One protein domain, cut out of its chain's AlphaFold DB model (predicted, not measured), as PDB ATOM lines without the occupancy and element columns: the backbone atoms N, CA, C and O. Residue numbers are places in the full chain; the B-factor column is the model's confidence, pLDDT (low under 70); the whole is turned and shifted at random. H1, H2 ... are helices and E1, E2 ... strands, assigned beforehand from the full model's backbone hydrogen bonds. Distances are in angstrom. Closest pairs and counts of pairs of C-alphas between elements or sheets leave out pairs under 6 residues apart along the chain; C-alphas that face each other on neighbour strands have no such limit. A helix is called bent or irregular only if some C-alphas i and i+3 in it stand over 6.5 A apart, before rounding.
ATOM      1  N   ALA A  75      50.939   3.538  -9.531       96.31
ATOM      2  CA  ALA A  75      50.686   2.907 -10.815       96.31
ATOM      3  C   ALA A  75      49.219   2.505 -10.988       96.31
ATOM      4  O   ALA A  75      48.654   2.716 -12.062       96.31
ATOM      5  N   GLN A  76      48.598   1.987  -9.928       96.12
ATOM      6  CA  GLN A  76      47.174   1.680  -9.911       96.12
ATOM      7  C   GLN A  76      46.341   2.953 -10.100       96.12
ATOM      8  O   GLN A  76      45.517   3.005 -11.006       96.12
ATOM      9  N   LEU A  77      46.618   4.005  -9.322       96.25
ATOM     10  CA  LEU A  77      45.906   5.282  -9.418       96.25
ATOM     11  C   LEU A  77      46.049   5.924 -10.804       96.25
ATOM     12  O   LEU A  77      45.071   6.397 -11.378       96.25
ATOM     13  N   ALA A  78      47.258   5.911 -11.369       96.31
ATOM     14  CA  ALA A  78      47.518   6.419 -12.710       96.31
ATOM     15  C   ALA A  78      46.755   5.631 -13.785       96.31
ATOM     16  O   ALA A  78      46.190   6.237 -14.694       96.31
ATOM     17  N   GLN A  79      46.702   4.300 -13.679       94.19
ATOM     18  CA  GLN A  79      45.941   3.477 -14.620       94.19
ATOM     19  C   GLN A  79      44.433   3.618 -14.437       94.19
ATOM     20  O   GLN A  79      43.700   3.584 -15.423       94.19
ATOM     21  N   ASP A  80      43.957   3.866 -13.218       93.44
ATOM     22  CA  ASP A  80      42.543   4.128 -12.975       93.44
ATOM     23  C   ASP A  80      42.075   5.392 -13.713       93.44
ATOM     24  O   ASP A  80      40.968   5.403 -14.262       93.44
ATOM     25  N   LEU A  81      42.924   6.423 -13.837       93.00
ATOM     26  CA  LEU A  81      42.627   7.630 -14.628       93.00
ATOM     27  C   LEU A  81      42.354   7.337 -16.111       93.00
ATOM     28  O   LEU A  81      41.664   8.117 -16.763       93.00
ATOM     29  N   VAL A  82      42.856   6.219 -16.641       93.19
ATOM     30  CA  VAL A  82      42.686   5.793 -18.040       93.19
ATOM     31  C   VAL A  82      42.072   4.395 -18.165       93.19
ATOM     32  O   VAL A  82      42.220   3.733 -19.189       93.19
ATOM     33  N   ALA A  83      41.337   3.945 -17.144       91.44
ATOM     34  CA  ALA A  83      40.857   2.564 -17.036       91.44
ATOM     35  C   ALA A  83      39.969   2.093 -18.202       91.44
ATOM     36  O   ALA A  83      39.795   0.892 -18.411       91.44
ATOM     37  N   ASN A  84      39.352   3.022 -18.935       91.50
ATOM     38  CA  ASN A  84      38.501   2.724 -20.078       91.50
ATOM     39  C   ASN A  84      38.537   3.860 -21.116       91.50
ATOM     40  O   ASN A  84      39.069   4.944 -20.872       91.50
ATOM     41  N   GLN A  85      37.937   3.597 -22.278       92.06
ATOM     42  CA  GLN A  85      37.909   4.534 -23.404       92.06
ATOM     43  C   GLN A  85      37.173   5.845 -23.085       92.06
ATOM     44  O   GLN A  85      37.611   6.901 -23.535       92.06
ATOM     45  N   ASP A  86      36.122   5.813 -22.261       92.12
ATOM     46  CA  ASP A  86      35.399   7.023 -21.850       92.12
ATOM     47  C   ASP A  86      36.290   7.940 -20.995       92.12
ATOM     48  O   ASP A  86      36.315   9.156 -21.193       92.12
ATOM     49  N   ARG A  87      37.068   7.365 -20.068       92.44
ATOM     50  CA  ARG A  87      38.029   8.105 -19.238       92.44
ATOM     51  C   ARG A  87      39.162   8.682 -20.070       92.44
ATOM     52  O   ARG A  87      39.449   9.869 -19.943       92.44
ATOM     53  N   ILE A  88      39.740   7.887 -20.972       94.12
ATOM     54  CA  ILE A  88      40.750   8.368 -21.925       94.12
ATOM     55  C   ILE A  88      40.193   9.545 -22.725       94.12
ATOM     56  O   ILE A  88      40.839  10.589 -22.814       94.12
ATOM     57  N   GLN A  89      38.972   9.423 -23.251       93.62
ATOM     58  CA  GLN A  89      38.318  10.513 -23.965       93.62
ATOM     59  C   GLN A  89      38.147  11.745 -23.070       93.62
ATOM     60  O   GLN A  89      38.436  12.851 -23.520       93.62
ATOM     61  N   GLY A  90      37.739  11.568 -21.813       94.12
ATOM     62  CA  GLY A  90      37.642  12.639 -20.824       94.12
ATOM     63  C   GLY A  90      38.956  13.394 -20.623       94.12
ATOM     64  O   GLY A  90      38.961  14.627 -20.654       94.12
ATOM     65  N   VAL A  91      40.077  12.673 -20.506       95.06
ATOM     66  CA  VAL A  91      41.416  13.276 -20.426       95.06
ATOM     67  C   VAL A  91      41.751  14.014 -21.725       95.06
ATOM     68  O   VAL A  91      42.049  15.201 -21.694       95.06
ATOM     69  N   TYR A  92      41.633  13.379 -22.892       95.62
ATOM     70  CA  TYR A  92      41.942  14.028 -24.176       95.62
ATOM     71  C   TYR A  92      41.065  15.261 -24.457       95.62
ATOM     72  O   TYR A  92      41.521  16.241 -25.055       95.62
ATOM     73  N   LYS A  93      39.797  15.246 -24.033       95.75
ATOM     74  CA  LYS A  93      38.881  16.386 -24.166       95.75
ATOM     75  C   LYS A  93      39.275  17.549 -23.274       95.75
ATOM     76  O   LYS A  93      39.155  18.683 -23.723       95.75
ATOM     77  N   TYR A  94      39.809  17.280 -22.086       94.38
ATOM     78  CA  TYR A  94      40.368  18.324 -21.237       94.38
ATOM     79  C   TYR A  94      41.503  19.083 -21.943       94.38
ATOM     80  O   TYR A  94      41.500  20.308 -21.961       94.38
ATOM     81  N   PHE A  95      42.433  18.368 -22.583       94.94
ATOM     82  CA  PHE A  95      43.569  18.991 -23.275       94.94
ATOM     83  C   PHE A  95      43.207  19.667 -24.607       94.94
ATOM     84  O   PHE A  95      43.979  20.477 -25.115       94.94
ATOM     85  N   SER A  96      42.076  19.315 -25.225       95.00
ATOM     86  CA  SER A  96      41.714  19.802 -26.567       95.00
ATOM     87  C   SER A  96      40.655  20.900 -26.584       95.00
ATOM     88  O   SER A  96      40.487  21.552 -27.614       95.00
ATOM     89  N   LEU A  97      39.932  21.102 -25.482       95.00
ATOM     90  CA  LEU A  97      38.851  22.078 -25.375       95.00
ATOM     91  C   LEU A  97      39.228  23.212 -24.423       95.00
ATOM     92  O   LEU A  97      40.008  23.028 -23.493       95.00
ATOM     93  N   SER A  98      38.617  24.385 -24.603       92.50
ATOM     94  CA  SER A  98      38.648  25.395 -23.542       92.50
ATOM     95  C   SER A  98      37.903  24.893 -22.300       92.50
ATOM     96  O   SER A  98      37.005  24.055 -22.394       92.50
ATOM     97  N   THR A  99      38.208  25.448 -21.123       90.12
ATOM     98  CA  THR A  99      37.552  25.062 -19.861       90.12
ATOM     99  C   THR A  99      36.022  25.080 -19.962       90.12
ATOM    100  O   THR A  99      35.358  24.145 -19.519       90.12
ATOM    101  N   SER A 100      35.439  26.114 -20.580       92.81
ATOM    102  CA  SER A 100      33.983  26.223 -20.744       92.81
ATOM    103  C   SER A 100      33.410  25.160 -21.683       92.81
ATOM    104  O   SER A 100      32.363  24.587 -21.384       92.81
ATOM    105  N   GLU A 101      34.090  24.872 -22.793       96.31
ATOM    106  CA  GLU A 101      33.677  23.828 -23.738       96.31
ATOM    107  C   GLU A 101      33.812  22.431 -23.130       96.31
ATOM    108  O   GLU A 101      32.960  21.580 -23.371       96.31
ATOM    109  N   TYR A 102      34.831  22.202 -22.299       94.75
ATOM    110  CA  TYR A 102      35.008  20.945 -21.583       94.75
ATOM    111  C   TYR A 102      33.851  20.672 -20.617       94.75
ATOM    112  O   TYR A 102      33.264  19.592 -20.653       94.75
ATOM    113  N   PHE A 103      33.453  21.657 -19.804       93.00
ATOM    114  CA  PHE A 103      32.296  21.502 -18.914       93.00
ATOM    115  C   PHE A 103      30.985  21.314 -19.680       93.00
ATOM    116  O   PHE A 103      30.141  20.526 -19.258       93.00
ATOM    117  N   TYR A 104      30.815  21.993 -20.816       94.69
ATOM    118  CA  TYR A 104      29.655  21.766 -21.677       94.69
ATOM    119  C   TYR A 104      29.638  20.333 -22.231       94.69
ATOM    120  O   TYR A 104      28.620  19.651 -22.144       94.69
ATOM    121  N   TRP A 105      30.781  19.843 -22.713       95.38
ATOM    122  CA  TRP A 105      30.930  18.469 -23.188       95.38
ATOM    123  C   TRP A 105      30.637  17.441 -22.083       95.38
ATOM    124  O   TRP A 105      29.907  16.478 -22.328       95.38
ATOM    125  N   LEU A 106      31.125  17.668 -20.857       93.81
ATOM    126  CA  LEU A 106      30.828  16.815 -19.702       93.81
ATOM    127  C   LEU A 106      29.323  16.734 -19.417       93.81
ATOM    128  O   LEU A 106      28.819  15.639 -19.188       93.81
ATOM    129  N   LEU A 107      28.588  17.851 -19.473       90.94
ATOM    130  CA  LEU A 107      27.135  17.851 -19.250       90.94
ATOM    131  C   LEU A 107      26.387  16.961 -20.252       90.94
ATOM    132  O   LEU A 107      25.408  16.312 -19.888       90.94
ATOM    133  N   GLU A 108      26.854  16.915 -21.499       89.81
ATOM    134  CA  GLU A 108      26.249  16.093 -22.550       89.81
ATOM    135  C   GLU A 108      26.614  14.603 -22.439       89.81
ATOM    136  O   GLU A 108      25.805  13.751 -22.808       89.81
ATOM    137  N   HIS A 109      27.809  14.273 -21.933       88.44
ATOM    138  CA  HIS A 109      28.376  12.920 -22.039       88.44
ATOM    139  C   HIS A 109      28.449  12.166 -20.701       88.44
ATOM    140  O   HIS A 109      28.378  10.938 -20.688       88.44
ATOM    141  N   GLN A 110      28.513  12.863 -19.562       83.44
ATOM    142  CA  GLN A 110      28.636  12.238 -18.240       83.44
ATOM    143  C   GLN A 110      27.414  11.383 -17.882       83.44
ATOM    144  O   GLN A 110      27.564  10.326 -17.277       83.44
ATOM    145  N   ALA A 111      26.208  11.801 -18.281       77.12
ATOM    146  CA  ALA A 111      24.974  11.056 -18.015       77.12
ATOM    147  C   ALA A 111      24.905   9.703 -18.752       77.12
ATOM    148  O   ALA A 111      24.129   8.832 -18.361       77.12
ATOM    149  N   ALA A 112      25.696   9.537 -19.816       74.81
ATOM    150  CA  ALA A 112      25.766   8.312 -20.604       74.81
ATOM    151  C   ALA A 112      26.887   7.361 -20.150       74.81
ATOM    152  O   ALA A 112      26.860   6.190 -20.529       74.81
ATOM    153  N   SER A 113      27.848   7.830 -19.344       77.00
ATOM    154  CA  SER A 113      28.943   6.994 -18.846       77.00
ATOM    155  C   SER A 113      28.597   6.355 -17.500       77.00
ATOM    156  O   SER A 113      27.968   6.961 -16.635       77.00
ATOM    157  N   SER A 114      29.041   5.113 -17.306       74.06
ATOM    158  CA  SER A 114      28.929   4.390 -16.033       74.06
ATOM    159  C   SER A 114      30.004   4.788 -15.014       74.06
ATOM    160  O   SER A 114      29.963   4.330 -13.872       74.06
ATOM    161  N   THR A 115      30.962   5.629 -15.412       81.06
ATOM    162  CA  THR A 115      32.074   6.109 -14.580       81.06
ATOM    163  C   THR A 115      32.241   7.622 -14.720       81.06
ATOM    164  O   THR A 115      31.814   8.196 -15.722       81.06
ATOM    165  N   SER A 116      32.857   8.294 -13.738       85.56
ATOM    166  CA  SER A 116      33.206   9.710 -13.923       85.56
ATOM    167  C   SER A 116      34.251   9.848 -15.034       85.56
ATOM    168  O   SER A 116      35.318   9.222 -14.980       85.56
ATOM    169  N   ILE A 117      33.911  10.651 -16.044       92.31
ATOM    170  CA  ILE A 117      34.774  11.024 -17.177       92.31
ATOM    171  C   ILE A 117      35.397  12.413 -16.971       92.31
ATOM    172  O   ILE A 117      36.194  12.874 -17.789       92.31
ATOM    173  N   SER A 118      35.039  13.086 -15.874       92.62
ATOM    174  CA  SER A 118      35.580  14.386 -15.495       92.62
ATOM    175  C   SER A 118      36.987  14.228 -14.927       92.62
ATOM    176  O   SER A 118      37.185  13.609 -13.883       92.62
ATOM    177  N   LEU A 119      37.982  14.819 -15.593       93.06
ATOM    178  CA  LEU A 119      39.355  14.847 -15.093       93.06
ATOM    179  C   LEU A 119      39.418  15.571 -13.743       93.06
ATOM    180  O   LEU A 119      40.086  15.098 -12.833       93.06
ATOM    181  N   TYR A 120      38.674  16.671 -13.593       91.38
ATOM    182  CA  TYR A 120      38.615  17.426 -12.344       91.38
ATOM    183  C   TYR A 120      38.102  16.579 -11.174       91.38
ATOM    184  O   TYR A 120      38.716  16.593 -10.112       91.38
ATOM    185  N   GLU A 121      37.005  15.838 -11.364       92.06
ATOM    186  CA  GLU A 121      36.441  14.987 -10.305       92.06
ATOM    187  C   GLU A 121      37.382  13.832  -9.977       92.06
ATOM    188  O   GLU A 121      37.688  13.612  -8.813       92.06
ATOM    189  N   ASN A 122      37.912  13.149 -10.996       93.81
ATOM    190  CA  ASN A 122      38.825  12.028 -10.789       93.81
ATOM    191  C   ASN A 122      40.105  12.452 -10.035       93.81
ATOM    192  O   ASN A 122      40.609  11.699  -9.204       93.81
ATOM    193  N   ILE A 123      40.625  13.656 -10.300       95.69
ATOM    194  CA  ILE A 123      41.796  14.201  -9.597       95.69
ATOM    195  C   ILE A 123      41.439  14.694  -8.185       95.69
ATOM    196  O   ILE A 123      42.206  14.457  -7.252       95.69
ATOM    197  N   ASP A 124      40.289  15.347  -7.991       94.31
ATOM    198  CA  ASP A 124      39.834  15.749  -6.652       94.31
ATOM    199  C   ASP A 124      39.602  14.527  -5.753       94.31
ATOM    200  O   ASP A 124      40.111  14.482  -4.630       94.31
ATOM    201  N   ASP A 125      38.936  13.496  -6.278       93.38
ATOM    202  CA  ASP A 125      38.712  12.219  -5.601       93.38
ATOM    203  C   ASP A 125      40.033  11.561  -5.196       93.38
ATOM    204  O   ASP A 125      40.164  11.078  -4.069       93.38
ATOM    205  N   LEU A 126      41.044  11.600  -6.069       94.81
ATOM    206  CA  LEU A 126      42.375  11.079  -5.775       94.81
ATOM    207  C   LEU A 126      42.991  11.768  -4.546       94.81
ATOM    208  O   LEU A 126      43.495  11.072  -3.663       94.81
ATOM    209  N   TYR A 127      42.896  13.097  -4.421       96.44
ATOM    210  CA  TYR A 127      43.385  13.808  -3.229       96.44
ATOM    211  C   TYR A 127      42.544  13.555  -1.977       96.44
ATOM    212  O   TYR A 127      43.077  13.579  -0.862       96.44
ATOM    213  N   VAL A 128      41.232  13.375  -2.130       94.56
ATOM    214  CA  VAL A 128      40.319  13.096  -1.013       94.56
ATOM    215  C   VAL A 128      40.566  11.701  -0.443       94.56
ATOM    216  O   VAL A 128      40.552  11.535   0.774       94.56
ATOM    217  N   GLN A 129      40.812  10.718  -1.306       94.94
ATOM    218  CA  GLN A 129      40.989   9.317  -0.919       94.94
ATOM    219  C   GLN A 129      42.409   8.998  -0.442       94.94
ATOM    220  O   GLN A 129      42.588   8.077   0.350       94.94
ATOM    221  N   ASN A 130      43.406   9.767  -0.885       95.94
ATOM    222  CA  ASN A 130      44.813   9.515  -0.592       95.94
ATOM    223  C   ASN A 130      45.436  10.762   0.028       95.94
ATOM    224  O   ASN A 130      45.814  11.684  -0.690       95.94
ATOM    225  N   ASP A 131      45.538  10.820   1.354       93.94
ATOM    226  CA  ASP A 131      46.089  11.967   2.091       93.94
ATOM    227  C   ASP A 131      47.580  12.214   1.810       93.94
ATOM    228  O   ASP A 131      48.015  13.364   1.768       93.94
ATOM    229  N   TYR A 132      48.323  11.148   1.521       94.12
ATOM    230  CA  TYR A 132      49.748  11.161   1.203       94.12
ATOM    231  C   TYR A 132      50.089  11.715  -0.192       94.12
ATOM    232  O   TYR A 132      51.265  11.904  -0.485       94.12
ATOM    233  N   ILE A 133      49.115  11.982  -1.070       96.69
ATOM    234  CA  ILE A 133      49.387  12.556  -2.399       96.69
ATOM    235  C   ILE A 133      49.385  14.085  -2.328       96.69
ATOM    236  O   ILE A 133      48.428  14.700  -1.844       96.69
ATOM    237  N   THR A 134      50.442  14.713  -2.841       96.88
ATOM    238  CA  THR A 134      50.625  16.173  -2.833       96.88
ATOM    239  C   THR A 134      50.366  16.816  -4.188       96.88
ATOM    240  O   THR A 134      49.893  17.956  -4.232       96.88
ATOM    241  N   GLY A 135      50.605  16.083  -5.278       97.38
ATOM    242  CA  GLY A 135      50.474  16.604  -6.633       97.38
ATOM    243  C   GLY A 135      50.315  15.519  -7.689       97.38
ATOM    244  O   GLY A 135      50.744  14.380  -7.506       97.38
ATOM    245  N   VAL A 136      49.705  15.895  -8.808       98.12
ATOM    246  CA  VAL A 136      49.535  15.045  -9.989       98.12
ATOM    247  C   VAL A 136      49.899  15.851 -11.225       98.12
ATOM    248  O   VAL A 136      49.417  16.970 -11.395       98.12
ATOM    249  N   ALA A 137      50.708  15.278 -12.112       97.88
ATOM    250  CA  ALA A 137      50.923  15.826 -13.443       97.88
ATOM    251  C   ALA A 137      50.699  14.767 -14.523       97.88
ATOM    252  O   ALA A 137      51.102  13.619 -14.358       97.88
ATOM    253  N   ILE A 138      50.066  15.142 -15.632       97.81
ATOM    254  CA  ILE A 138      49.752  14.232 -16.741       97.81
ATOM    255  C   ILE A 138      50.398  14.772 -18.010       97.81
ATOM    256  O   ILE A 138      50.093  15.882 -18.451       97.81
ATOM    257  N   VAL A 139      51.271  13.962 -18.601       97.06
ATOM    258  CA  VAL A 139      51.943  14.237 -19.871       97.06
ATOM    259  C   VAL A 139      51.408  13.264 -20.912       97.06
ATOM    260  O   VAL A 139      51.664  12.066 -20.817       97.06
ATOM    261  N   LEU A 140      50.683  13.767 -21.909       96.38
ATOM    262  CA  LEU A 140      50.234  12.974 -23.057       96.38
ATOM    263  C   LEU A 140      51.243  13.086 -24.204       96.38
ATOM    264  O   LEU A 140      51.814  14.153 -24.419       96.38
ATOM    265  N   GLN A 141      51.440  12.009 -24.968       93.38
ATOM    266  CA  GLN A 141      52.397  11.996 -26.087       93.38
ATOM    267  C   GLN A 141      52.010  12.954 -27.225       93.38
ATOM    268  O   GLN A 141      52.883  13.523 -27.880       93.38
ATOM    269  N   ASP A 142      50.709  13.158 -27.437       94.12
ATOM    270  CA  ASP A 142      50.176  13.917 -28.574       94.12
ATOM    271  C   ASP A 142      49.998  15.419 -28.289       94.12
ATOM    272  O   ASP A 142      49.575  16.173 -29.169       94.12
ATOM    273  N   PHE A 143      50.316  15.877 -27.072       95.25
ATOM    274  CA  PHE A 143      50.102  17.259 -26.638       95.25
ATOM    275  C   PHE A 143      51.409  17.949 -26.243       95.25
ATOM    276  O   PHE A 143      52.333  17.354 -25.699       95.25
ATOM    277  N   LYS A 144      51.473  19.260 -26.503       95.62
ATOM    278  CA  LYS A 144      52.587  20.130 -26.076       95.62
ATOM    279  C   LYS A 144      52.375  20.729 -24.689       95.62
ATOM    280  O   LYS A 144      53.167  21.561 -24.253       95.62
ATOM    281  N   GLU A 145      51.296  20.337 -24.033       96.44
ATOM    282  CA  GLU A 145      50.883  20.819 -22.729       96.44
ATOM    283  C   GLU A 145      50.921  19.669 -21.726       96.44
ATOM    284  O   GLU A 145      50.773  18.502 -22.086       96.44
ATOM    285  N   VAL A 146      51.119  20.016 -20.463       97.69
ATOM    286  CA  VAL A 146      51.135  19.114 -19.318       97.69
ATOM    287  C   VAL A 146      50.078  19.604 -18.353       97.69
ATOM    288  O   VAL A 146      50.099  20.770 -17.965       97.69
ATOM    289  N   TYR A 147      49.162  18.727 -17.963       97.12
ATOM    290  CA  TYR A 147      48.260  19.020 -16.856       97.12
ATOM    291  C   TYR A 147      49.049  18.938 -15.554       97.12
ATOM    292  O   TYR A 147      49.785  17.974 -15.356       97.12
ATOM    293  N   VAL A 148      48.886  19.917 -14.672       97.31
ATOM    294  CA  VAL A 148      49.503  19.953 -13.346       97.31
ATOM    295  C   VAL A 148      48.436  20.316 -12.328       97.31
ATOM    296  O   VAL A 148      47.658  21.246 -12.528       97.31
ATOM    297  N   SER A 149      48.405  19.586 -11.223       97.12
ATOM    298  CA  SER A 149      47.499  19.798 -10.105       97.12
ATOM    299  C   SER A 149      48.243  19.595  -8.793       97.12
ATOM    300  O   SER A 149      49.201  18.823  -8.717       97.12
ATOM    301  N   SER A 150      47.776  20.274  -7.750       96.69
ATOM    302  CA  SER A 150      48.258  20.089  -6.383       96.69
ATOM    303  C   SER A 150      47.090  20.002  -5.413       96.69
ATOM    304  O   SER A 150      45.983  20.454  -5.708       96.69
ATOM    305  N   ARG A 151      47.331  19.509  -4.198       93.25
ATOM    306  CA  ARG A 151      46.294  19.448  -3.151       93.25
ATOM    307  C   ARG A 151      45.661  20.815  -2.830       93.25
ATOM    308  O   ARG A 151      44.495  20.859  -2.429       93.25
ATOM    309  N   ASN A 152      46.410  21.908  -3.006       92.62
ATOM    310  CA  ASN A 152      45.946  23.287  -2.788       92.62
ATOM    311  C   ASN A 152      45.265  23.895  -4.024       92.62
ATOM    312  O   ASN A 152      44.506  24.852  -3.901       92.62
ATOM    313  N   GLU A 153      45.521  23.334  -5.203       93.62
ATOM    314  CA  GLU A 153      44.966  23.756  -6.484       93.62
ATOM    315  C   GLU A 153      44.443  22.522  -7.225       93.62
ATOM    316  O   GLU A 153      44.962  22.118  -8.263       93.62
ATOM    317  N   ARG A 154      43.420  21.884  -6.646       90.44
ATOM    318  CA  ARG A 154      42.936  20.572  -7.111       90.44
ATOM    319  C   ARG A 154      42.344  20.608  -8.511       90.44
ATOM    320  O   ARG A 154      42.400  19.612  -9.224       90.44
ATOM    321  N   GLY A 155      41.836  21.775  -8.915       84.06
ATOM    322  CA  GLY A 155      41.411  22.017 -10.288       84.06
ATOM    323  C   GLY A 155      42.553  21.798 -11.285       84.06
ATOM    324  O   GLY A 155      42.349  21.248 -12.364       84.06
ATOM    325  N   GLY A 156      43.776  22.148 -10.901       91.69
ATOM    326  CA  GLY A 156      44.921  22.122 -11.791       91.69
ATOM    327  C   GLY A 156      44.786  23.071 -12.982       91.69
ATOM    328  O   GLY A 156      43.782  23.763 -13.176       91.69
ATOM    329  N   HIS A 157      45.833  23.094 -13.790       92.38
ATOM    330  CA  HIS A 157      45.953  23.906 -14.992       92.38
ATOM    331  C   HIS A 157      46.936  23.244 -15.960       92.38
ATOM    332  O   HIS A 157      47.626  22.288 -15.604       92.38
ATOM    333  N   THR A 158      47.014  23.749 -17.190       94.25
ATOM    334  CA  THR A 158      48.016  23.294 -18.153       94.25
ATOM    335  C   THR A 158      49.238  24.207 -18.167       94.25
ATOM    336  O   THR A 158      49.145  25.426 -18.011       94.25
ATOM    337  N   VAL A 159      50.408  23.605 -18.357       95.44
ATOM    338  CA  VAL A 159      51.683  24.289 -18.607       95.44
ATOM    339  C   VAL A 159      52.316  23.737 -19.878       95.44
ATOM    340  O   VAL A 159      51.977  22.640 -20.314       95.44
ATOM    341  N   LEU A 160      53.252  24.462 -20.490       96.50
ATOM    342  CA  LEU A 160      53.982  23.938 -21.647       96.50
ATOM    343  C   LEU A 160      54.889  22.770 -21.233       96.50
ATOM    344  O   LEU A 160      55.592  22.842 -20.228       96.50
ATOM    345  N   ALA A 161      54.906  21.714 -22.046       93.44
ATOM    346  CA  ALA A 161      55.775  20.556 -21.853       93.44
ATOM    347  C   ALA A 161      57.260  20.916 -21.997       93.44
ATOM    348  O   ALA A 161      58.126  20.298 -21.377       93.44
ATOM    349  N   GLU A 162      57.568  21.939 -22.797       93.19
ATOM    350  CA  GLU A 162      58.923  22.461 -22.916       93.19
ATOM    351  C   GLU A 162      59.381  23.057 -21.577       93.19
ATOM    352  O   GLU A 162      58.866  24.072 -21.113       93.19
ATOM    353  N   GLY A 163      60.361  22.410 -20.947       87.06
ATOM    354  CA  GLY A 163      60.903  22.840 -19.658       87.06
ATOM    355  C   GLY A 163      60.109  22.371 -18.437       87.06
ATOM    356  O   GLY A 163      60.541  22.661 -17.319       87.06
ATOM    357  N   PHE A 164      59.018  21.615 -18.618       94.12
ATOM    358  CA  PHE A 164      58.335  20.958 -17.505       94.12
ATOM    359  C   PHE A 164      59.289  19.989 -16.795       94.12
ATOM    360  O   PHE A 164      60.006  19.206 -17.425       94.12
ATOM    361  N   LYS A 165      59.286  20.044 -15.463       92.44
ATOM    362  CA  LYS A 165      59.964  19.080 -14.599       92.44
ATOM    363  C   LYS A 165      58.970  18.615 -13.539       92.44
ATOM    364  O   LYS A 165      58.376  19.481 -12.895       92.44
ATOM    365  N   PRO A 166      58.798  17.297 -13.348       92.56
ATOM    366  CA  PRO A 166      57.965  16.792 -12.267       92.56
ATOM    367  C   PRO A 166      58.560  17.177 -10.908       92.56
ATOM    368  O   PRO A 166      59.755  17.483 -10.807       92.56
ATOM    369  N   GLU A 167      57.736  17.146  -9.860       93.06
ATOM    370  CA  GLU A 167      58.239  17.307  -8.496       93.06
ATOM    371  C   GLU A 167      59.260  16.200  -8.187       93.06
ATOM    372  O   GLU A 167      59.160  15.083  -8.697       93.06
ATOM    373  N   ALA A 168      60.271  16.494  -7.365       91.75
ATOM    374  CA  ALA A 168      61.350  15.539  -7.095       91.75
ATOM    375  C   ALA A 168      60.811  14.222  -6.504       91.75
ATOM    376  O   ALA A 168      61.176  13.144  -6.946       91.75
ATOM    377  N   ASN A 169      59.865  14.324  -5.580       94.12
ATOM    378  CA  ASN A 169      59.105  13.264  -4.909       94.12
ATOM    379  C   ASN A 169      58.037  12.581  -5.797       94.12
ATOM    380  O   ASN A 169      57.113  11.960  -5.269       94.12
ATOM    381  N   SER A 170      58.119  12.710  -7.125       95.31
ATOM    382  CA  SER A 170      57.179  12.087  -8.061       95.31
ATOM    383  C   SER A 170      57.578  10.675  -8.479       95.31
ATOM    384  O   SER A 170      58.709  10.426  -8.908       95.31
ATOM    385  N   PHE A 171      56.591   9.785  -8.519       96.06
ATOM    386  CA  PHE A 171      56.656   8.534  -9.266       96.06
ATOM    387  C   PHE A 171      56.120   8.753 -10.679       96.06
ATOM    388  O   PHE A 171      54.952   9.087 -10.858       96.06
ATOM    389  N   GLY A 172      56.979   8.576 -11.686       94.69
ATOM    390  CA  GLY A 172      56.573   8.599 -13.091       94.69
ATOM    391  C   GLY A 172      56.034   7.237 -13.515       94.69
ATOM    392  O   GLY A 172      56.794   6.268 -13.556       94.69
ATOM    393  N   VAL A 173      54.744   7.174 -13.835       95.88
ATOM    394  CA  VAL A 173      54.042   5.955 -14.243       95.88
ATOM    395  C   VAL A 173      53.624   6.070 -15.710       95.88
ATOM    396  O   VAL A 173      52.862   6.977 -16.050       95.88
ATOM    397  N   PRO A 174      54.068   5.163 -16.598       94.56
ATOM    398  CA  PRO A 174      53.538   5.108 -17.952       94.56
ATOM    399  C   PRO A 174      52.074   4.649 -17.927       94.56
ATOM    400  O   PRO A 174      51.752   3.629 -17.322       94.56
ATOM    401  N   ILE A 175      51.208   5.384 -18.618       95.75
ATOM    402  CA  ILE A 175      49.801   5.013 -18.806       95.75
ATOM    403  C   ILE A 175      49.593   4.403 -20.189       95.75
ATOM    404  O   ILE A 175      50.171   4.868 -21.182       95.75
ATOM    405  N   LEU A 176      48.785   3.345 -20.241       94.25
ATOM    406  CA  LEU A 176      48.553   2.537 -21.438       94.25
ATOM    407  C   LEU A 176      47.073   2.556 -21.818       94.25
ATOM    408  O   LEU A 176      46.205   2.552 -20.950       94.25
ATOM    409  N   ASP A 177      46.792   2.520 -23.116       93.44
ATOM    410  CA  ASP A 177      45.444   2.294 -23.621       93.44
ATOM    411  C   ASP A 177      45.027   0.840 -23.323       93.44
ATOM    412  O   ASP A 177      45.666  -0.087 -23.827       93.44
ATOM    413  N   PRO A 178      43.944   0.598 -22.563       91.31
ATOM    414  CA  PRO A 178      43.526  -0.749 -22.184       91.31
ATOM    415  C   PRO A 178      43.038  -1.600 -23.369       91.31
ATOM    416  O   PRO A 178      42.953  -2.820 -23.249       91.31
ATOM    417  N   ALA A 179      42.692  -0.990 -24.505       92.50
ATOM    418  CA  ALA A 179      42.251  -1.687 -25.709       92.50
ATOM    419  C   ALA A 179      43.411  -2.057 -26.646       92.50
ATOM    420  O   ALA A 179      43.308  -3.050 -27.368       92.50
ATOM    421  N   THR A 180      44.491  -1.269 -26.666       92.75
ATOM    422  CA  THR A 180      45.598  -1.444 -27.629       92.75
ATOM    423  C   THR A 180      46.950  -1.756 -26.992       92.75
ATOM    424  O   THR A 180      47.875  -2.126 -27.714       92.75
ATOM    425  N   ASP A 181      47.068  -1.623 -25.669       90.44
ATOM    426  CA  ASP A 181      48.311  -1.725 -24.892       90.44
ATOM    427  C   ASP A 181      49.393  -0.714 -25.330       90.44
ATOM    428  O   ASP A 181      50.581  -0.855 -25.036       90.44
ATOM    429  N   GLN A 182      48.996   0.331 -26.067       93.00
ATOM    430  CA  GLN A 182      49.894   1.396 -26.499       93.00
ATOM    431  C   GLN A 182      50.057   2.440 -25.400       93.00
ATOM    432  O   GLN A 182      49.098   2.819 -24.732       93.00
ATOM    433  N   SER A 183      51.281   2.940 -25.226       93.31
ATOM    434  CA  SER A 183      51.534   4.027 -24.283       93.31
ATOM    435  C   SER A 183      50.889   5.321 -24.767       93.31
ATOM    436  O   SER A 183      51.145   5.761 -25.882       93.31
ATOM    437  N   ILE A 184      50.087   5.923 -23.893       94.75
ATOM    438  CA  ILE A 184      49.390   7.194 -24.122       94.75
ATOM    439  C   ILE A 184      50.225   8.365 -23.586       94.75
ATOM    440  O   ILE A 184      50.196   9.481 -24.108       94.75
ATOM    441  N   GLY A 185      50.979   8.125 -22.514       95.75
ATOM    442  CA  GLY A 185      51.632   9.183 -21.764       95.75
ATOM    443  C   GLY A 185      52.261   8.702 -20.467       95.75
ATOM    444  O   GLY A 185      52.428   7.501 -20.240       95.75
ATOM    445  N   VAL A 186      52.598   9.660 -19.609       96.25
ATOM    446  CA  VAL A 186      53.138   9.434 -18.268       96.25
ATOM    447  C   VAL A 186      52.351  10.276 -17.272       96.25
ATOM    448  O   VAL A 186      52.165  11.476 -17.473       96.25
ATOM    449  N   VAL A 187      51.917   9.648 -16.184       97.69
ATOM    450  CA  VAL A 187      51.357  10.329 -15.015       97.69
ATOM    451  C   VAL A 187      52.432  10.378 -13.940       97.69
ATOM    452  O   VAL A 187      52.993   9.353 -13.565       97.69
ATOM    453  N   TYR A 188      52.727  11.571 -13.443       97.44
ATOM    454  CA  TYR A 188      53.588  11.790 -12.292       97.44
ATOM    455  C   TYR A 188      52.718  11.976 -11.056       97.44
ATOM    456  O   TYR A 188      51.924  12.914 -11.002       97.44
ATOM    457  N   ILE A 189      52.873  11.098 -10.068       97.69
ATOM    458  CA  ILE A 189      52.180  11.201  -8.780       97.69
ATOM    459  C   ILE A 189      53.205  11.583  -7.718       97.69
ATOM    460  O   ILE A 189      54.137  10.829  -7.442       97.69
ATOM    461  N   SER A 190      53.043  12.779  -7.158       97.06
ATOM    462  CA  SER A 190      53.918  13.346  -6.131       97.06
ATOM    463  C   SER A 190      53.398  12.976  -4.755       97.06
ATOM    464  O   SER A 190      52.216  13.185  -4.471       97.06
ATOM    465  N   LEU A 191      54.264  12.425  -3.907       96.38
ATOM    466  CA  LEU A 191      53.878  11.974  -2.571       96.38
ATOM    467  C   LEU A 191      54.506  12.831  -1.482       96.38
ATOM    468  O   LEU A 191      55.612  13.336  -1.652       96.38
ATOM    469  N   ASP A 192      53.847  12.935  -0.335       95.50
ATOM    470  CA  ASP A 192      54.410  13.586   0.840       95.50
ATOM    471  C   ASP A 192      55.733  12.894   1.233       95.50
ATOM    472  O   ASP A 192      55.725  11.700   1.547       95.50
TER     473      ASP A 192
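What this domain is: This is residues 75 to 192 of the 292 residues of the protein "Sensor histidine kinase" of Staphylococcus hominis (UniProt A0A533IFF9). One twisted wall of five antiparallel strands has three helices, H1, H2 and H4, over one face and no named helix over the other. A fourth helix, H3, lies beyond H2 as seen from the sheet, running back beside it the opposite way. The printed part has 118 residues, with four named helices followed by five named strands in the order H1 H2 H3 H4 E1 E2 E3 E4 E5; the sheet's order is E3 E2 E1 E5 E4. The class is mixed, helices and strands, and the whole is compact, with a radius of gyration of the C-alphas of 13.4 A and spans of 38 by 30 by 26 A.

Where its parts are: In the sheet, E1 is residues 133 to 140, 20.7 A; E2 is 145 to 150, 16.6 A; E3 is 153 to 160, 17.6 A, and bends by 56 degrees at residue 156; E4 is 170 to 176, 18.6 A. E5, residues 183 to 191, is 23.2 A long and ends with C-alpha 191 at (53.878, 11.974, -2.571). H1, residues 75 to 80, is 8.5 A long and begins with C-alpha 75 at (50.686, 2.907, -10.815). H2 is residues 85 to 96, 16.0 A; H3 is 99 to 112, 20.5 A; H4 is 119 to 129, 15.3 A. H3 is only just irregular: C-alphas 108 and 111 are 6.9 A apart.

How they stand to each other: E3 and E4 are the edge strands. E1, E2 and E3 form a meander, each strand the antiparallel neighbour of the one before; N 138 and O 147 are 2.9 A apart, and N 148 and O 157 2.8 A. E1 and E5 have N 137 and O 188 at 2.9 A; the hairpin E4 and E5 has N 173 and O 187 at 2.8 A. H1, H2 and H4 on the same face make two layers, helices on one face of a sheet. H4, at a height over the sheet of 8.7 A, runs slantwise to the strands; its closest C-alphas to E3 are Asp 124 and Arg 154, 5.8 A. H2 runs across the strands at a height of 9.6 A. H1 runs slantwise to them at a height of 7.9 A. H2, with residues 90 to 94 alone, only just touches H4, with 3 pairs of C-alphas within 8 A, the closest Val 91 and Leu 119 at 5.9 A. H3 is not on the sheet; it is close to but not clearly touching H2, the closest C-alphas being Tyr 94 and Tyr 102 at 6.0 A, at a shallow tilt of 14 degrees, opposite ways. Every O i to N i+4 pair is within hydrogen-bond range in H1, H2 and H4; in H3, 8 of 10 are.

The domain as a whole: The two C-alphas farthest apart, Ala 112 and Ala 168, are 38.7 A apart. The printed part has no cut and no long link. The mean pLDDT of the printed part is 93.3, and no printed residue is under 70.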